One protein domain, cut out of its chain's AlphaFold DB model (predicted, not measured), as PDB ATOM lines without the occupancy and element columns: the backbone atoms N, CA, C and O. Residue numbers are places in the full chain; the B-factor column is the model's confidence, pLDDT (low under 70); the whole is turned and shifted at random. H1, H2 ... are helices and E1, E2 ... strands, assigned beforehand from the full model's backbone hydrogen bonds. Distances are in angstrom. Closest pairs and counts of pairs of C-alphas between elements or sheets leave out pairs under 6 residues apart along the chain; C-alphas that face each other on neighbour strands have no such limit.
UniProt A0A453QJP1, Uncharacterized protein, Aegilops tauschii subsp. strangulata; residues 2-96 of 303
ATOM      1  N   VAL A   2     353.133 344.487 527.763       87.69
ATOM      2  CA  VAL A   2     352.914 343.025 527.845       87.69
ATOM      3  C   VAL A   2     353.995 342.309 527.034       87.69
ATOM      4  O   VAL A   2     354.247 342.697 525.895       87.69
ATOM      5  N   LEU A   3     354.635 341.293 527.608       88.25
ATOM      6  CA  LEU A   3     355.676 340.493 526.957       88.25
ATOM      7  C   LEU A   3     355.134 339.147 526.470       88.25
ATOM      8  O   LEU A   3     355.362 338.774 525.322       88.25
ATOM      9  N   ASP A   4     354.387 338.447 527.322       90.19
ATOM     10  CA  ASP A   4     353.813 337.137 527.014       90.19
ATOM     11  C   ASP A   4     352.528 336.879 527.820       90.19
ATOM     12  O   ASP A   4     352.174 337.636 528.727       90.19
ATOM     13  N   SER A   5     351.819 335.804 527.480       89.69
ATOM     14  CA  SER A   5     350.713 335.261 528.265       89.69
ATOM     15  C   SER A   5     350.857 333.748 528.381       89.69
ATOM     16  O   SER A   5     350.980 333.058 527.363       89.69
ATOM     17  N   VAL A   6     350.814 333.261 529.621       89.19
ATOM     18  CA  VAL A   6     351.110 331.878 530.008       89.19
ATOM     19  C   VAL A   6     350.133 331.430 531.090       89.19
ATOM     20  O   VAL A   6     349.941 332.142 532.066       89.19
ATOM     21  N   GLU A   7     349.488 330.276 530.896       86.31
ATOM     22  CA  GLU A   7     348.579 329.649 531.877       86.31
ATOM     23  C   GLU A   7     347.526 330.617 532.474       86.31
ATOM     24  O   GLU A   7     347.191 330.570 533.653       86.31
ATOM     25  N   GLY A   8     347.003 331.539 531.655       87.69
ATOM     26  CA  GLY A   8     346.011 332.540 532.078       87.69
ATOM     27  C   GLY A   8     346.586 333.785 532.770       87.69
ATOM     28  O   GLY A   8     345.837 334.720 533.054       87.69
ATOM     29  N   LEU A   9     347.900 333.844 532.982       92.69
ATOM     30  CA  LEU A   9     348.620 334.989 533.532       92.69
ATOM     31  C   LEU A   9     349.197 335.876 532.420       92.69
ATOM     32  O   LEU A   9     349.478 335.427 531.301       92.69
ATOM     33  N   LEU A  10     349.389 337.154 532.742       93.81
ATOM     34  CA  LEU A  10     350.084 338.119 531.893       93.81
ATOM     35  C   LEU A  10     351.496 338.354 532.418       93.81
ATOM     36  O   LEU A  10     351.678 338.665 533.594       93.81
ATOM     37  N   VAL A  11     352.481 338.268 531.527       93.81
ATOM     38  CA  VAL A  11     353.867 338.647 531.808       93.81
ATOM     39  C   VAL A  11     354.057 340.077 531.343       93.81
ATOM     40  O   VAL A  11     353.951 340.376 530.152       93.81
ATOM     41  N   LEU A  12     354.317 340.973 532.282       93.38
ATOM     42  CA  LEU A  12     354.423 342.403 532.047       93.38
ATOM     43  C   LEU A  12     355.843 342.880 532.335       93.38
ATOM     44  O   LEU A  12     356.470 342.443 533.291       93.38
ATOM     45  N   GLN A  13     356.319 343.834 531.545       91.19
ATOM     46  CA  GLN A  13     357.478 344.657 531.873       91.19
ATOM     47  C   GLN A  13     356.996 345.995 532.435       91.19
ATOM     48  O   GLN A  13     356.184 346.674 531.798       91.19
ATOM     49  N   ARG A  14     357.535 346.396 533.583       89.75
ATOM     50  CA  ARG A  14     357.385 347.739 534.142       89.75
ATOM     51  C   ARG A  14     358.285 348.730 533.398       89.75
ATOM     52  O   ARG A  14     359.429 348.414 533.067       89.75
ATOM     53  N   ASP A  15     357.761 349.911 533.091       84.00
ATOM     54  CA  ASP A  15     358.446 350.862 532.210       84.00
ATOM     55  C   ASP A  15     359.556 351.636 532.949       84.00
ATOM     56  O   ASP A  15     360.553 352.002 532.326       84.00
ATOM     57  N   GLU A  16     359.410 351.855 534.261       85.75
ATOM     58  CA  GLU A  16     360.323 352.658 535.084       85.75
ATOM     59  C   GLU A  16     361.698 352.003 535.263       85.75
ATOM     60  O   GLU A  16     362.724 352.666 535.136       85.75
ATOM     61  N   ASP A  17     361.725 350.702 535.545       87.56
ATOM     62  CA  ASP A  17     362.940 349.988 535.951       87.56
ATOM     63  C   ASP A  17     363.113 348.624 535.274       87.56
ATOM     64  O   ASP A  17     364.053 347.891 535.575       87.56
ATOM     65  N   THR A  18     362.238 348.282 534.326       89.25
ATOM     66  CA  THR A  18     362.243 347.008 533.593       89.25
ATOM     67  C   THR A  18     361.960 345.762 534.438       89.25
ATOM     68  O   THR A  18     362.174 344.656 533.937       89.25
ATOM     69  N   ALA A  19     361.460 345.921 535.673       92.19
ATOM     70  CA  ALA A  19     360.969 344.816 536.496       92.19
ATOM     71  C   ALA A  19     359.937 343.986 535.729       92.19
ATOM     72  O   ALA A  19     359.094 344.534 535.007       92.19
ATOM     73  N   ILE A  20     360.013 342.665 535.874       94.94
ATOM     74  CA  ILE A  20     359.000 341.770 535.325       94.94
ATOM     75  C   ILE A  20     357.919 341.545 536.376       94.94
ATOM     76  O   ILE A  20     358.201 341.408 537.560       94.94
ATOM     77  N   ARG A  21     356.666 341.507 535.933       95.31
ATOM     78  CA  ARG A  21     355.501 341.233 536.768       95.31
ATOM     79  C   ARG A  21     354.679 340.126 536.157       95.31
ATOM     80  O   ARG A  21     354.385 340.165 534.963       95.31
ATOM     81  N   LEU A  22     354.256 339.190 536.988       95.81
ATOM     82  CA  LEU A  22     353.139 338.320 536.662       95.81
ATOM     83  C   LEU A  22     351.872 338.957 537.208       95.81
ATOM     84  O   LEU A  22     351.830 339.317 538.381       95.81
ATOM     85  N   LEU A  23     350.864 339.105 536.356       95.69
ATOM     86  CA  LEU A  23     349.551 339.615 536.728       95.69
ATOM     87  C   LEU A  23     348.500 338.546 536.451       95.69
ATOM     88  O   LEU A  23     348.379 338.074 535.316       95.69
ATOM     89  N   HIS A  24     347.691 338.237 537.458       94.38
ATOM     90  CA  HIS A  24     346.450 337.511 537.254       94.38
ATOM     91  C   HIS A  24     345.349 338.504 536.837       94.38
ATOM     92  O   HIS A  24     344.900 339.305 537.658       94.38
ATOM     93  N   PRO A  25     344.856 338.474 535.584       92.19
ATOM     94  CA  PRO A  25     344.009 339.543 535.046       92.19
ATOM     95  C   PRO A  25     342.636 339.658 535.725       92.19
ATOM     96  O   PRO A  25     342.042 340.731 535.693       92.19
ATOM     97  N   PHE A  26     342.130 338.577 536.332       92.62
ATOM     98  CA  PHE A  26     340.819 338.579 536.998       92.62
ATOM     99  C   PHE A  26     340.854 338.849 538.509       92.62
ATOM    100  O   PHE A  26     339.936 339.485 539.015       92.62
ATOM    101  N   THR A  27     341.874 338.378 539.236       94.94
ATOM    102  CA  THR A  27     342.007 338.618 540.684       94.94
ATOM    103  C   THR A  27     342.792 339.890 540.986       94.94
ATOM    104  O   THR A  27     342.610 340.484 542.041       94.94
ATOM    105  N   GLY A  28     343.635 340.339 540.051       93.69
ATOM    106  CA  GLY A  28     344.541 341.463 540.264       93.69
ATOM    107  C   GLY A  28     345.800 341.095 541.050       93.69
ATOM    108  O   GLY A  28     346.575 341.995 541.364       93.69
ATOM    109  N   ASP A  29     346.026 339.810 541.348       94.50
ATOM    110  CA  ASP A  29     347.224 339.365 542.060       94.50
ATOM    111  C   ASP A  29     348.481 339.629 541.235       94.50
ATOM    112  O   ASP A  29     348.511 339.405 540.018       94.50
ATOM    113  N   ILE A  30     349.529 340.095 541.916       95.31
ATOM    114  CA  ILE A  30     350.801 340.462 541.302       95.31
ATOM    115  C   ILE A  30     351.937 339.722 541.993       95.31
ATOM    116  O   ILE A  30     352.030 339.702 543.218       95.31
ATOM    117  N   VAL A  31     352.842 339.183 541.182       95.50
ATOM    118  CA  VAL A  31     354.148 338.700 541.629       95.50
ATOM    119  C   VAL A  31     355.225 339.510 540.927       95.50
ATOM    120  O   VAL A  31     355.247 339.593 539.697       95.50
ATOM    121  N   GLU A  32     356.099 340.123 541.716       95.62
ATOM    122  CA  GLU A  32     357.258 340.864 541.222       95.62
ATOM    123  C   GLU A  32     358.421 339.898 540.970       95.62
ATOM    124  O   GLU A  32     358.644 338.950 541.723       95.62
ATOM    125  N   LEU A  33     359.154 340.149 539.892       95.50
ATOM    126  CA  LEU A  33     360.332 339.402 539.470       95.50
ATOM    127  C   LEU A  33     361.471 340.380 539.148       95.50
ATOM    128  O   LEU A  33     361.221 341.566 538.890       95.50
ATOM    129  N   PRO A  34     362.724 339.895 539.107       95.38
ATOM    130  CA  PRO A  34     363.877 340.728 538.801       95.38
ATOM    131  C   PRO A  34     363.745 341.550 537.506       95.38
ATOM    132  O   PRO A  34     363.068 341.138 536.554       95.38
ATOM    133  N   PRO A  35     364.435 342.698 537.405       92.81
ATOM    134  CA  PRO A  35     364.423 343.522 536.201       92.81
ATOM    135  C   PRO A  35     365.212 342.899 535.047       92.81
ATOM    136  O   PRO A  35     366.270 342.298 535.251       92.81
ATOM    137  N   LEU A  36     364.741 343.106 533.807       89.19
ATOM    138  CA  LEU A  36     365.411 342.627 532.585       89.19
ATOM    139  C   LEU A  36     366.822 343.205 532.404       89.19
ATOM    140  O   LEU A  36     367.641 342.636 531.686       89.19
ATOM    141  N   THR A  37     367.139 344.329 533.041       87.00
ATOM    142  CA  THR A  37     368.497 344.889 533.043       87.00
ATOM    143  C   THR A  37     369.530 343.929 533.635       87.00
ATOM    144  O   THR A  37     370.628 343.841 533.084       87.00
ATOM    145  N   SER A  38     369.183 343.163 534.677       87.88
ATOM    146  CA  SER A  38     370.078 342.143 535.264       87.88
ATOM    147  C   SER A  38     370.460 341.070 534.237       87.88
ATOM    148  O   SER A  38     371.629 340.728 534.066       87.88
ATOM    149  N   LEU A  39     369.478 340.636 533.449       86.50
ATOM    150  CA  LEU A  39     369.638 339.687 532.356       86.50
ATOM    151  C   LEU A  39     370.469 340.273 531.197       86.50
ATOM    152  O   LEU A  39     371.338 339.600 530.640       86.50
ATOM    153  N   ALA A  40     370.249 341.547 530.843       84.12
ATOM    154  CA  ALA A  40     370.977 342.248 529.777       84.12
ATOM    155  C   ALA A  40     372.489 342.329 530.022       84.12
ATOM    156  O   ALA A  40     373.270 342.268 529.065       84.12
ATOM    157  N   MET A  41     372.902 342.426 531.287       83.19
ATOM    158  CA  MET A  41     374.314 342.409 531.676       83.19
ATOM    159  C   MET A  41     374.954 341.029 531.488       83.19
ATOM    160  O   MET A  41     376.125 340.942 531.121       83.19
ATOM    161  N   GLN A  42     374.186 339.953 531.671       86.31
ATOM    162  CA  GLN A  42     374.677 338.576 531.551       86.31
ATOM    163  C   GLN A  42     374.760 338.088 530.101       86.31
ATOM    164  O   GLN A  42     375.528 337.171 529.793       86.31
ATOM    165  N   LEU A  43     374.007 338.703 529.185       82.25
ATOM    166  CA  LEU A  43     374.052 338.359 527.769       82.25
ATOM    167  C   LEU A  43     375.395 338.794 527.150       82.25
ATOM    168  O   LEU A  43     375.583 339.956 526.775       82.25
ATOM    169  N   LYS A  44     376.320 337.836 527.008       72.94
ATOM    170  CA  LYS A  44     377.642 337.981 526.364       72.94
ATOM    171  C   LYS A  44     377.537 338.043 524.831       72.94
ATOM    172  O   LYS A  44     378.092 337.202 524.129       72.94
ATOM    173  N   ALA A  45     376.766 338.994 524.318       72.06
ATOM    174  CA  ALA A  45     376.664 339.292 522.893       72.06
ATOM    175  C   ALA A  45     377.066 340.751 522.638       72.06
ATOM    176  O   ALA A  45     376.699 341.626 523.433       72.06
ATOM    177  N   ASP A  46     377.769 340.999 521.527       77.00
ATOM    178  CA  ASP A  46     378.202 342.327 521.061       77.00
ATOM    179  C   ASP A  46     377.023 343.126 520.491       77.00
ATOM    180  O   ASP A  46     376.939 343.471 519.313       77.00
ATOM    181  N   TYR A  47     376.059 343.397 521.360       80.69
ATOM    182  CA  TYR A  47     374.881 344.192 521.070       80.69
ATOM    183  C   TYR A  47     374.851 345.414 521.973       80.69
ATOM    184  O   TYR A  47     375.208 345.352 523.152       80.69
ATOM    185  N   THR A  48     374.351 346.527 521.436       84.06
ATOM    186  CA  THR A  48     374.018 347.694 522.257       84.06
ATOM    187  C   THR A  48     372.980 347.301 523.311       84.06
ATOM    188  O   THR A  48     372.171 346.394 523.096       84.06
ATOM    189  N   GLN A  49     372.954 348.001 524.445       78.56
ATOM    190  CA  GLN A  49     371.973 347.742 525.505       78.56
ATOM    191  C   GLN A  49     370.527 347.802 524.983       78.56
ATOM    192  O   GLN A  49     369.700 346.967 525.347       78.56
ATOM    193  N   ALA A  50     370.237 348.734 524.071       78.88
ATOM    194  CA  ALA A  50     368.939 348.833 523.415       78.88
ATOM    195  C   ALA A  50     368.600 347.567 522.611       78.88
ATOM    196  O   ALA A  50     367.495 347.044 522.734       78.88
ATOM    197  N   THR A  51     369.547 347.034 521.835       81.94
ATOM    198  CA  THR A  51     369.353 345.792 521.071       81.94
ATOM    199  C   THR A  51     369.178 344.581 521.987       81.94
ATOM    200  O   THR A  51     368.299 343.758 521.732       81.94
ATOM    201  N   LYS A  52     369.931 344.493 523.095       82.81
ATOM    202  CA  LYS A  52     369.753 343.426 524.098       82.81
ATOM    203  C   LYS A  52     368.349 343.452 524.705       82.81
ATOM    204  O   LYS A  52     367.702 342.415 524.782       82.81
ATOM    205  N   LEU A  53     367.846 344.632 525.070       80.00
ATOM    206  CA  LEU A  53     366.489 344.778 525.606       80.00
ATOM    207  C   LEU A  53     365.410 344.448 524.566       80.00
ATOM    208  O   LEU A  53     364.422 343.805 524.909       80.00
ATOM    209  N   LYS A  54     365.593 344.838 523.296       81.62
ATOM    210  CA  LYS A  54     364.676 344.455 522.206       81.62
ATOM    211  C   LYS A  54     364.601 342.936 522.039       81.62
ATOM    212  O   LYS A  54     363.508 342.401 521.900       81.62
ATOM    213  N   LEU A  55     365.745 342.255 522.101       83.62
ATOM    214  CA  LEU A  55     365.820 340.796 522.060       83.62
ATOM    215  C   LEU A  55     365.122 340.156 523.270       83.62
ATOM    216  O   LEU A  55     364.387 339.195 523.108       83.62
ATOM    217  N   MET A  56     365.299 340.711 524.472       84.75
ATOM    218  CA  MET A  56     364.666 340.208 525.703       84.75
ATOM    219  C   MET A  56     363.151 340.363 525.727       84.75
ATOM    220  O   MET A  56     362.477 339.621 526.430       84.75
ATOM    221  N   ARG A  57     362.605 341.307 524.960       84.50
ATOM    222  CA  ARG A  57     361.156 341.467 524.803       84.50
ATOM    223  C   ARG A  57     360.537 340.437 523.869       84.50
ATOM    224  O   ARG A  57     359.333 340.215 523.945       84.50
ATOM    225  N   ASP A  58     361.339 339.807 523.015       83.81
ATOM    226  CA  ASP A  58     360.930 338.615 522.283       83.81
ATOM    227  C   ASP A  58     361.128 337.404 523.195       83.81
ATOM    228  O   ASP A  58     362.183 336.768 523.183       83.81
ATOM    229  N   MET A  59     360.154 337.149 524.073       86.94
ATOM    230  CA  MET A  59     360.260 336.063 525.039       86.94
ATOM    231  C   MET A  59     359.022 335.184 525.159       86.94
ATOM    232  O   MET A  59     357.900 335.584 524.839       86.94
ATOM    233  N   SER A  60     359.259 333.970 525.662       89.00
ATOM    234  CA  SER A  60     358.225 333.046 526.110       89.00
ATOM    235  C   SER A  60     358.434 332.614 527.543       89.00
ATOM    236  O   SER A  60     359.503 332.113 527.878       89.00
ATOM    237  N   ALA A  61     357.401 332.734 528.365       91.31
ATOM    238  CA  ALA A  61     357.467 332.368 529.769       91.31
ATOM    239  C   ALA A  61     356.896 330.971 530.042       91.31
ATOM    240  O   ALA A  61     356.126 330.418 529.258       91.31
ATOM    241  N   SER A  62     357.307 330.398 531.167       91.69
ATOM    242  CA  SER A  62     356.696 329.251 531.830       91.69
ATOM    243  C   SER A  62     356.816 329.422 533.321       91.69
ATOM    244  O   SER A  62     357.820 329.943 533.807       91.69
ATOM    245  N   ILE A  63     355.789 328.986 534.036       91.25
ATOM    246  CA  ILE A  63     355.622 329.294 535.448       91.25
ATOM    247  C   ILE A  63     355.413 327.995 536.206       91.25
ATOM    248  O   ILE A  63     354.693 327.115 535.763       91.25
ATOM    249  N   SER A  64     356.048 327.870 537.361       90.75
ATOM    250  CA  SER A  64     355.736 326.816 538.320       90.75
ATOM    251  C   SER A  64     355.657 327.424 539.709       90.75
ATOM    252  O   SER A  64     356.433 328.321 540.038       90.75
ATOM    253  N   VAL A  65     354.715 326.951 540.517       90.06
ATOM    254  CA  VAL A  65     354.540 327.411 541.897       90.06
ATOM    255  C   VAL A  65     354.941 326.271 542.820       90.06
ATOM    256  O   VAL A  65     354.423 325.160 542.705       90.06
ATOM    257  N   ALA A  66     355.917 326.522 543.687       88.19
ATOM    258  CA  ALA A  66     356.351 325.557 544.686       88.19
ATOM    259  C   ALA A  66     355.331 325.452 545.837       88.19
ATOM    260  O   ALA A  66     354.467 326.311 546.007       88.19
ATOM    261  N   ALA A  67     355.424 324.386 546.637       88.69
ATOM    262  CA  ALA A  67     354.486 324.124 547.736       88.69
ATOM    263  C   ALA A  67     354.500 325.206 548.834       88.69
ATOM    264  O   ALA A  67     353.521 325.367 549.556       88.69
ATOM    265  N   ASP A  68     355.601 325.949 548.947       90.00
ATOM    266  CA  ASP A  68     355.781 327.100 549.838       90.00
ATOM    267  C   ASP A  68     355.259 328.423 549.238       90.00
ATOM    268  O   ASP A  68     355.389 329.476 549.858       90.00
ATOM    269  N   GLY A  69     354.668 328.383 548.039       89.94
ATOM    270  CA  GLY A  69     354.148 329.549 547.329       89.94
ATOM    271  C   GLY A  69     355.195 330.321 546.524       89.94
ATOM    272  O   GLY A  69     354.843 331.312 545.884       89.94
ATOM    273  N   VAL A  70     356.463 329.889 546.503       92.75
ATOM    274  CA  VAL A  70     357.493 330.546 545.689       92.75
ATOM    275  C   VAL A  70     357.201 330.315 544.211       92.75
ATOM    276  O   VAL A  70     357.157 329.179 543.728       92.75
ATOM    277  N   VAL A  71     357.033 331.412 543.477       92.88
ATOM    278  CA  VAL A  71     356.802 331.368 542.035       92.88
ATOM    279  C   VAL A  71     358.143 331.330 541.327       92.88
ATOM    280  O   VAL A  71     358.989 332.193 541.543       92.88
ATOM    281  N   ARG A  72     358.333 330.338 540.463       92.62
ATOM    282  CA  ARG A  72     359.502 330.205 539.595       92.62
ATOM    283  C   ARG A  72     359.093 330.450 538.160       92.62
ATOM    284  O   ARG A  72     358.135 329.845 537.677       92.62
ATOM    285  N   VAL A  73     359.848 331.296 537.478       92.88
ATOM    286  CA  VAL A  73     359.621 331.649 536.083       92.88
ATOM    287  C   VAL A  73     360.845 331.303 535.266       92.88
ATOM    288  O   VAL A  73     361.955 331.727 535.574       92.88
ATOM    289  N   MET A  74     360.616 330.560 534.191       92.62
ATOM    290  CA  MET A  74     361.581 330.347 533.126       92.62
ATOM    291  C   MET A  74     361.164 331.182 531.921       92.62
ATOM    292  O   MET A  74     360.002 331.150 531.518       92.62
ATOM    293  N   VAL A  75     362.104 331.918 531.337       91.25
ATOM    294  CA  VAL A  75     361.889 332.681 530.106       91.25
ATOM    295  C   VAL A  75     362.831 332.201 529.017       91.25
ATOM    296  O   VAL A  75     364.029 332.051 529.239       91.25
ATOM    297  N   LEU A  76     362.294 331.988 527.826       90.19
ATOM    298  CA  LEU A  76     363.058 331.790 526.601       90.19
ATOM    299  C   LEU A  76     363.156 333.122 525.896       90.19
ATOM    300  O   LEU A  76     362.150 333.811 525.775       90.19
ATOM    301  N   ILE A  77     364.355 333.485 525.471       87.75
ATOM    302  CA  ILE A  77     364.686 334.798 524.932       87.75
ATOM    303  C   ILE A  77     365.165 334.614 523.496       87.75
ATOM    304  O   ILE A  77     366.154 333.914 523.228       87.75
ATOM    305  N   GLY A  78     364.453 335.252 522.571       82.81
ATOM    306  CA  GLY A  78     364.560 334.991 521.145       82.81
ATOM    307  C   GLY A  78     364.408 333.497 520.864       82.81
ATOM    308  O   GLY A  78     363.499 332.838 521.359       82.81
ATOM    309  N   THR A  79     365.345 332.944 520.099       78.44
ATOM    310  CA  THR A  79     365.348 331.526 519.703       78.44
ATOM    311  C   THR A  79     366.476 330.710 520.337       78.44
ATOM    312  O   THR A  79     366.646 329.543 519.987       78.44
ATOM    313  N   THR A  80     367.267 331.304 521.243       83.31
ATOM    314  CA  THR A  80     368.572 330.732 521.642       83.31
ATOM    315  C   THR A  80     368.797 330.645 523.150       83.31
ATOM    316  O   THR A  80     369.429 329.689 523.604       83.31
ATOM    317  N   TRP A  81     368.342 331.624 523.933       88.06
ATOM    318  CA  TRP A  81     368.727 331.749 525.345       88.06
ATOM    319  C   TRP A  81     367.563 331.435 526.278       88.06
ATOM    320  O   TRP A  81     366.410 331.652 525.918       88.06
ATOM    321  N   ALA A  82     367.869 330.959 527.483       90.50
ATOM    322  CA  ALA A  82     366.883 330.664 528.516       90.50
ATOM    323  C   ALA A  82     367.355 331.212 529.864       90.50
ATOM    324  O   ALA A  82     368.515 331.004 530.208       90.50
ATOM    325  N   ALA A  83     366.486 331.895 530.612       92.44
ATOM    326  CA  ALA A  83     366.750 332.413 531.957       92.44
ATOM    327  C   ALA A  83     365.752 331.864 532.964       92.44
ATOM    328  O   ALA A  83     364.622 331.541 532.598       92.44
ATOM    329  N   VAL A  84     366.138 331.864 534.235       93.19
ATOM    330  CA  VAL A  84     365.226 331.577 535.345       93.19
ATOM    331  C   VAL A  84     365.307 332.649 536.421       93.19
ATOM    332  O   VAL A  84     366.354 333.270 536.602       93.19
ATOM    333  N   ALA A  85     364.202 332.860 537.119       94.31
ATOM    334  CA  ALA A  85     364.140 333.642 538.344       94.31
ATOM    335  C   ALA A  85     362.998 333.137 539.224       94.31
ATOM    336  O   ALA A  85     362.028 332.544 538.742       94.31
ATOM    337  N   THR A  86     363.096 333.401 540.517       94.31
ATOM    338  CA  THR A  86     362.029 333.200 541.489       94.31
ATOM    339  C   THR A  86     361.458 334.530 541.967       94.31
ATOM    340  O   THR A  86     362.081 335.580 541.817       94.31
ATOM    341  N   SER A  87     360.287 334.488 542.602       94.44
ATOM    342  CA  SER A  87     359.676 335.640 543.277       94.44
ATOM    343  C   SER A  87     360.488 336.175 544.465       94.44
ATOM    344  O   SER A  87     360.101 337.177 545.059       94.44
ATOM    345  N   GLN A  88     361.568 335.494 544.858       95.06
ATOM    346  CA  GLN A  88     362.472 335.907 545.933       95.06
ATOM    347  C   GLN A  88     363.827 336.402 545.411       95.06
ATOM    348  O   GLN A  88     364.619 336.937 546.187       95.06
ATOM    349  N   ASP A  89     364.101 336.233 544.118       95.00
ATOM    350  CA  ASP A  89     365.375 336.631 543.534       95.00
ATOM    351  C   ASP A  89     365.407 338.143 543.287       95.00
ATOM    352  O   ASP A  89     364.386 338.786 543.041       95.00
ATOM    353  N   THR A  90     366.610 338.716 543.289       93.25
ATOM    354  CA  THR A  90     366.847 340.114 542.895       93.25
ATOM    355  C   THR A  90     367.374 340.247 541.467       93.25
ATOM    356  O   THR A  90     367.318 341.331 540.891       93.25
ATOM    357  N   GLU A  91     367.880 339.157 540.883       94.00
ATOM    358  CA  GLU A  91     368.471 339.107 539.543       94.00
ATOM    359  C   GLU A  91     368.028 337.848 538.790       94.00
ATOM    360  O   GLU A  91     367.797 336.800 539.389       94.00
ATOM    361  N   TRP A  92     367.928 337.938 537.462       94.06
ATOM    362  CA  TRP A  92     367.724 336.756 536.619       94.06
ATOM    363  C   TRP A  92     368.982 335.893 536.568       94.06
ATOM    364  O   TRP A  92     370.092 336.414 536.587       94.06
ATOM    365  N   THR A  93     368.823 334.584 536.388       92.94
ATOM    366  CA  THR A  93     369.935 333.657 536.147       92.94
ATOM    367  C   THR A  93     369.950 333.158 534.698       92.94
ATOM    368  O   THR A  93     369.144 332.324 534.286       92.94
ATOM    369  N   MET A  94     370.921 333.680 533.946       91.38
ATOM    370  CA  MET A  94     371.752 333.017 532.935       91.38
ATOM    371  C   MET A  94     371.796 331.475 532.829       91.38
ATOM    372  O   MET A  94     372.711 330.921 533.437       91.38
ATOM    373  N   LEU A  95     370.949 330.740 532.087       90.75
ATOM    374  CA  LEU A  95     371.211 329.294 531.930       90.75
ATOM    375  C   LEU A  95     372.440 329.047 531.027       90.75
ATOM    376  O   LEU A  95     372.647 329.769 530.047       90.75
ATOM    377  N   PRO A  96     373.286 328.046 531.344       87.94
ATOM    378  CA  PRO A  96     374.591 327.865 530.696       87.94
ATOM    379  C   PRO A  96     374.508 327.222 529.305       87.94
ATOM    380  O   PRO A  96     375.479 327.240 528.547       87.94
TER     381      PRO A  96
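AT A GLANCE: This is residues 2 to 96 of the 303 residues of an uncharacterized protein of Aegilops tauschii subsp. strangulata (UniProt A0A453QJP1). Two small antiparallel sheets, E1 to E4 and E5 to E7, stand face to face as a sandwich with crossed strands, drawn together where E1 meets E5. Two short helices, H1 and H2, make the link between the sheets and cover one end. The printed part has 95 residues, in the order E1 E2 E3 E4 H1 H2 E5 E6 E7, of mixed class. It is compact, with a radius of gyration of the C-alphas of 12.8 A, and elongated, spanning 40 by 25 by 23 A.

IN THESE COORDINATES: E1, residues 2 to 6, begins at C-alpha 2 (352.914, 343.025, 527.845). E2 is residues 9 to 13, E3 19 to 23 and E4 30 to 35, 14.9 A long. H1 is residues 36 to 42, 10.2 A, and H2 49 to 57, 12.5 A. E5, residues 59 to 65, measures 19.8 A, and E6, 71 to 77, 19.1 A. E7, residues 81 to 86, 17.5 A, ends at C-alpha 86 (362.029, 333.200, 541.489).

HOW THE PARTS SIT: E1 E2 E3 E4 is a meander, each strand the antiparallel neighbour of the one before, and strongly twisted; N 3 and O 11 are 2.8 A apart, N 12 and O 21 2.8 A, N 22 and O 31 2.9 A. E5 E6 E7 is another, with N 62 and O 74 at 2.8 A and N 75 and O 83 at 2.8 A. The sheets' strands stand at 57 degrees. The closest C-alphas of E1 and E5 are Asp 4 and Ser 60, 6.1 A. H1 and H2 touch at a steep tilt of 64 degrees, opposite ways, closest at C-alphas 40 and 52, 5.9 A. H2 only grazes both sheets. Every O i to N i+4 pair is within hydrogen-bond range in H2, 2 of 3 in H1.

THE WHOLE: The C-alphas farthest apart, Thr 27 and Asp 46, are 41.3 A apart. The printed part has no cut and no long link. Mean pLDDT of the printed part is 89.1; no printed residue is under 70.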